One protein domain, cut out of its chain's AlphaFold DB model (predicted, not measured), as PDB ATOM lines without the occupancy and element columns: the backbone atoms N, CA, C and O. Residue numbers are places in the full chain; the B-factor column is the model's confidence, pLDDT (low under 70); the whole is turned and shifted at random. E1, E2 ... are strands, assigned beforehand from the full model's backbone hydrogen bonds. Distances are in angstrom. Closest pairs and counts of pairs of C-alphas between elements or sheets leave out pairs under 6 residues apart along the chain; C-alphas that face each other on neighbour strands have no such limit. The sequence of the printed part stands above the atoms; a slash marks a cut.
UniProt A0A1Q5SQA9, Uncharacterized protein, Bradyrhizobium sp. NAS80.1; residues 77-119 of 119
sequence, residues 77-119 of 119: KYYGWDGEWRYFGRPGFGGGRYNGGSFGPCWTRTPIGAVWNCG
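What this domain is: This is residues 77 to 119 of the 119 residues of an uncharacterized protein of Bradyrhizobium sp. NAS80.1 (UniProt A0A1Q5SQA9). Little regular structure is seen here: a small hairpin, E1 and E2, makes one end of a flat, loose shape, and a second hairpin, E3 and E4, lies toward the other end. Between them residues 88 to 106 make a long loop, folded back where residues 93 to 94 pair antiparallel with residues 97 to 98. The 43 printed residues hold four named strands, E1 to E4 in chain order, in two antiparallel sheets, and no named helix: all strand, with 14 residues in named elements. The radius of gyration of the C-alphas is 11.9 A; the spans are 37 by 23 by 12 A.

Where its parts are: Find C-alpha 77 at (353.959, 244.891, 226.299), where E1, residues 77 to 79, begins; E2 is residues 85 to 87, and each spans 6.9 A. E3, residues 107 to 110, spans 9.5 A; E4, residues 113 to 116, spans 9.9 A and ends at C-alpha 116, (371.392, 237.462, 235.049).

How they stand to each other: In the hairpin of E1 and E2, at 142 degrees, look for N 78 and O 86, 2.9 A apart. In that of E3 and E4, at 148 degrees, N 108 and O 115 are 2.9 A apart. E2 and E3 are apart.

The domain as a whole: The printed part has no cut, and the link from E2 to E3 is long. Nine residues, among them 93 to 95, are under pLDDT 70.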
ATOM      1  N   LYS A  77     354.877 245.563 225.377       72.00
ATOM      2  CA  LYS A  77     353.959 244.891 226.299       72.00
ATOM      3  C   LYS A  77     353.228 243.798 225.539       72.00
ATOM      4  O   LYS A  77     352.923 243.977 224.361       72.00
ATOM      5  N   TYR A  78     352.945 242.695 226.211       71.56
ATOM      6  CA  TYR A  78     352.161 241.592 225.675       71.56
ATOM      7  C   TYR A  78     350.983 241.293 226.598       71.56
ATOM      8  O   TYR A  78     351.024 241.583 227.796       71.56
ATOM      9  N   TYR A  79     349.917 240.753 226.020       79.25
ATOM     10  CA  TYR A  79     348.734 240.344 226.762       79.25
ATOM     11  C   TYR A  79     348.918 238.896 227.217       79.25
ATOM     12  O   TYR A  79     349.204 238.025 226.391       79.25
ATOM     13  N   GLY A  80     348.851 238.653 228.524       80.62
ATOM     14  CA  GLY A  80     348.961 237.313 229.091       80.62
ATOM     15  C   GLY A  80     347.659 236.521 228.954       80.62
ATOM     16  O   GLY A  80     346.577 237.087 228.813       80.62
ATOM     17  N   TRP A  81     347.754 235.190 229.022       79.00
ATOM     18  CA  TRP A  81     346.583 234.298 229.052       79.00
ATOM     19  C   TRP A  81     345.694 234.494 230.290       79.00
ATOM     20  O   TRP A  81     344.535 234.093 230.282       79.00
ATOM     21  N   ASP A  82     346.227 235.118 231.337       87.25
ATOM     22  CA  ASP A  82     345.534 235.534 232.557       87.25
ATOM     23  C   ASP A  82     344.750 236.847 232.402       87.25
ATOM     24  O   ASP A  82     344.120 237.301 233.350       87.25
ATOM     25  N   GLY A  83     344.776 237.460 231.215       83.75
ATOM     26  CA  GLY A  83     344.058 238.699 230.934       83.75
ATOM     27  C   GLY A  83     344.792 239.973 231.371       83.75
ATOM     28  O   GLY A  83     344.237 241.067 231.257       83.75
ATOM     29  N   GLU A  84     346.037 239.850 231.831       83.19
ATOM     30  CA  GLU A  84     346.837 240.955 232.354       83.19
ATOM     31  C   GLU A  84     347.896 241.441 231.353       83.19
ATOM     32  O   GLU A  84     348.477 240.675 230.576       83.19
ATOM     33  N   TRP A  85     348.193 242.744 231.390       76.94
ATOM     34  CA  TRP A  85     349.285 243.320 230.603       76.94
ATOM     35  C   TRP A  85     350.632 242.999 231.243       76.94
ATOM     36  O   TRP A  85     350.958 243.487 232.327       76.94
ATOM     37  N   ARG A  86     351.472 242.259 230.523       71.62
ATOM     38  CA  ARG A  86     352.824 241.909 230.956       71.62
ATOM     39  C   ARG A  86     353.866 242.642 230.123       71.62
ATOM     40  O   ARG A  86     353.654 242.986 228.962       71.62
ATOM     41  N   TYR A  87     354.998 242.938 230.744       70.69
ATOM     42  CA  TYR A  87     356.113 243.642 230.120       70.69
ATOM     43  C   TYR A  87     357.297 242.679 229.969       70.69
ATOM     44  O   TYR A  87     357.511 241.827 230.831       70.69
ATOM     45  N   PHE A  88     358.057 242.782 228.873       67.94
ATOM     46  CA  PHE A  88     359.178 241.861 228.606       67.94
ATOM     47  C   PHE A  88     360.363 242.040 229.564       67.94
ATOM     48  O   PHE A  88     361.215 241.159 229.658       67.94
ATOM     49  N   GLY A  89     360.409 243.152 230.299       72.75
ATOM     50  CA  GLY A  89     361.505 243.446 231.204       72.75
ATOM     51  C   GLY A  89     361.614 244.897 231.670       72.75
ATOM     52  O   GLY A  89     360.938 245.809 231.188       72.75
ATOM     53  N   ARG A  90     362.492 245.129 232.646       70.00
ATOM     54  CA  ARG A  90     362.774 246.453 233.188       70.00
ATOM     55  C   ARG A  90     363.541 247.298 232.158       70.00
ATOM     56  O   ARG A  90     364.586 246.866 231.658       70.00
ATOM     57  N   PRO A  91     363.060 248.510 231.830       70.12
ATOM     58  CA  PRO A  91     363.806 249.424 230.974       70.12
ATOM     59  C   PRO A  91     365.076 249.910 231.678       70.12
ATOM     60  O   PRO A  91     365.054 250.222 232.869       70.12
ATOM     61  N   GLY A  92     366.185 250.009 230.946       70.31
ATOM     62  CA  GLY A  92     367.441 250.523 231.489       70.31
ATOM     63  C   GLY A  92     368.591 250.555 230.482       70.31
ATOM     64  O   GLY A  92     368.500 250.032 229.374       70.31
ATOM     65  N   PHE A  93     369.700 251.176 230.887       69.31
ATOM     66  CA  PHE A  93     370.911 251.299 230.068       69.31
ATOM     67  C   PHE A  93     371.961 250.259 230.457       69.31
ATOM     68  O   PHE A  93     372.540 250.384 231.530       69.31
ATOM     69  N   GLY A  94     372.236 249.243 229.645       69.00
ATOM     70  CA  GLY A  94     373.324 248.278 229.882       69.00
ATOM     71  C   GLY A  94     374.436 248.458 228.851       69.00
ATOM     72  O   GLY A  94     374.137 248.583 227.669       69.00
ATOM     73  N   GLY A  95     375.706 248.523 229.272       69.50
ATOM     74  CA  GLY A  95     376.837 248.670 228.338       69.50
ATOM     75  C   GLY A  95     376.739 249.902 227.425       69.50
ATOM     76  O   GLY A  95     377.076 249.832 226.247       69.50
ATOM     77  N   GLY A  96     376.182 251.008 227.937       70.44
ATOM     78  CA  GLY A  96     375.967 252.248 227.179       70.44
ATOM     79  C   GLY A  96     374.789 252.225 226.197       70.44
ATOM     80  O   GLY A  96     374.536 253.232 225.541       70.44
ATOM     81  N   ARG A  97     374.037 251.121 226.098       64.00
ATOM     82  CA  ARG A  97     372.888 250.992 225.189       64.00
ATOM     83  C   ARG A  97     371.580 250.866 225.956       64.00
ATOM     84  O   ARG A  97     371.523 250.223 227.006       64.00
ATOM     85  N   TYR A  98     370.523 251.475 225.425       69.44
ATOM     86  CA  TYR A  98     369.177 251.272 225.946       69.44
ATOM     87  C   TYR A  98     368.657 249.897 225.523       69.44
ATOM     88  O   TYR A  98     368.737 249.528 224.355       69.44
ATOM     89  N   ASN A  99     368.137 249.131 226.478       71.44
ATOM     90  CA  ASN A  99     367.761 247.735 226.260       71.44
ATOM     91  C   ASN A  99     366.335 247.537 225.708       71.44
ATOM     92  O   ASN A  99     365.928 246.396 225.506       71.44
ATOM     93  N   GLY A 100     365.534 248.597 225.552       66.75
ATOM     94  CA  GLY A 100     364.144 248.486 225.085       66.75
ATOM     95  C   GLY A 100     363.190 247.792 226.067       66.75
ATOM     96  O   GLY A 100     362.098 247.401 225.676       66.75
ATOM     97  N   GLY A 101     363.596 247.597 227.327       70.44
ATOM     98  CA  GLY A 101     362.849 246.774 228.283       70.44
ATOM     99  C   GLY A 101     362.991 245.267 228.052       70.44
ATOM    100  O   GLY A 101     362.103 244.513 228.416       70.44
ATOM    101  N   SER A 102     364.104 244.816 227.469       67.06
ATOM    102  CA  SER A 102     364.438 243.388 227.315       67.06
ATOM    103  C   SER A 102     365.048 242.730 228.564       67.06
ATOM    104  O   SER A 102     365.214 241.514 228.595       67.06
ATOM    105  N   PHE A 103     365.392 243.495 229.611       72.06
ATOM    106  CA  PHE A 103     365.892 242.920 230.869       72.06
ATOM    107  C   PHE A 103     364.733 242.279 231.620       72.06
ATOM    108  O   PHE A 103     364.068 242.949 232.405       72.06
ATOM    109  N   GLY A 104     364.476 241.000 231.359       73.69
ATOM    110  CA  GLY A 104     363.426 240.236 232.028       73.69
ATOM    111  C   GLY A 104     363.512 240.274 233.563       73.69
ATOM    112  O   GLY A 104     364.493 240.763 234.127       73.69
ATOM    113  N   PRO A 105     362.512 239.720 234.268       71.44
ATOM    114  CA  PRO A 105     362.487 239.672 235.739       71.44
ATOM    115  C   PRO A 105     363.722 238.979 236.346       71.44
ATOM    116  O   PRO A 105     364.041 239.173 237.514       71.44
ATOM    117  N   CYS A 106     364.436 238.231 235.510       75.62
ATOM    118  CA  CYS A 106     365.659 237.511 235.791       75.62
ATOM    119  C   CYS A 106     366.958 238.333 235.700       75.62
ATOM    120  O   CYS A 106     368.054 237.779 235.682       75.62
ATOM    121  N   TRP A 107     366.865 239.657 235.579       74.31
ATOM    122  CA  TRP A 107     368.021 240.550 235.549       74.31
ATOM    123  C   TRP A 107     367.989 241.510 236.737       74.31
ATOM    124  O   TRP A 107     367.025 242.256 236.929       74.31
ATOM    125  N   THR A 108     369.089 241.562 237.489       75.38
ATOM    126  CA  THR A 108     369.289 242.530 238.576       75.38
ATOM    127  C   THR A 108     370.287 243.605 238.155       75.38
ATOM    128  O   THR A 108     371.314 243.323 237.537       75.38
ATOM    129  N   ARG A 109     370.008 244.865 238.504       72.81
ATOM    130  CA  ARG A 109     370.933 245.985 238.292       72.81
ATOM    131  C   ARG A 109     371.967 246.027 239.421       72.81
ATOM    132  O   ARG A 109     371.591 246.271 240.562       72.81
ATOM    133  N   THR A 110     373.245 245.846 239.100       75.50
ATOM    134  CA  THR A 110     374.369 245.986 240.045       75.50
ATOM    135  C   THR A 110     375.269 247.172 239.652       75.50
ATOM    136  O   THR A 110     375.167 247.648 238.516       75.50
ATOM    137  N   PRO A 111     376.164 247.651 240.540       74.38
ATOM    138  CA  PRO A 111     377.124 248.714 240.213       74.38
ATOM    139  C   PRO A 111     378.073 248.379 239.051       74.38
ATOM    140  O   PRO A 111     378.528 249.282 238.360       74.38
ATOM    141  N   ILE A 112     378.340 247.091 238.810       77.50
ATOM    142  CA  ILE A 112     379.231 246.612 237.738       77.50
ATOM    143  C   ILE A 112     378.454 246.406 236.421       77.50
ATOM    144  O   ILE A 112     379.032 246.384 235.339       77.50
ATOM    145  N   GLY A 113     377.122 246.303 236.485       74.12
ATOM    146  CA  GLY A 113     376.263 246.119 235.318       74.12
ATOM    147  C   GLY A 113     374.970 245.373 235.635       74.12
ATOM    148  O   GLY A 113     374.697 245.002 236.776       74.12
ATOM    149  N   ALA A 114     374.134 245.161 234.619       76.94
ATOM    150  CA  ALA A 114     373.035 244.208 234.750       76.94
ATOM    151  C   ALA A 114     373.623 242.789 234.837       76.94
ATOM    152  O   ALA A 114     374.556 242.483 234.100       76.94
ATOM    153  N   VAL A 115     373.091 241.948 235.725       79.44
ATOM    154  CA  VAL A 115     373.517 240.549 235.907       79.44
ATOM    155  C   VAL A 115     372.296 239.628 235.855       79.44
ATOM    156  O   VAL A 115     371.266 239.944 236.457       79.44
ATOM    157  N   TRP A 116     372.408 238.517 235.119       80.19
ATOM    158  CA  TRP A 116     371.392 237.462 235.049       80.19
ATOM    159  C   TRP A 116     371.370 236.674 236.357       80.19
ATOM    160  O   TRP A 116     372.421 236.270 236.847       80.19
ATOM    161  N   ASN A 117     370.186 236.465 236.926       79.00
ATOM    162  CA  ASN A 117     370.003 235.837 238.233       79.00
ATOM    163  C   ASN A 117     369.203 234.517 238.183       79.00
ATOM    164  O   ASN A 117     369.098 233.862 239.215       79.00
ATOM    165  N   CYS A 118     368.661 234.118 237.024       75.44
ATOM    166  CA  CYS A 118     367.732 232.982 236.933       75.44
ATOM    167  C   CYS A 118     368.321 231.649 236.455       75.44
ATOM    168  O   CYS A 118     367.543 230.711 236.342       75.44
ATOM    169  N   GLY A 119     369.632 231.532 236.217       54.06
ATOM    170  CA  GLY A 119     370.248 230.269 235.773       54.06
ATOM    171  C   GLY A 119     369.799 229.875 234.378       54.06
ATOM    172  O   GLY A 119     368.848 229.081 234.253       54.06
TER     173      GLY A 119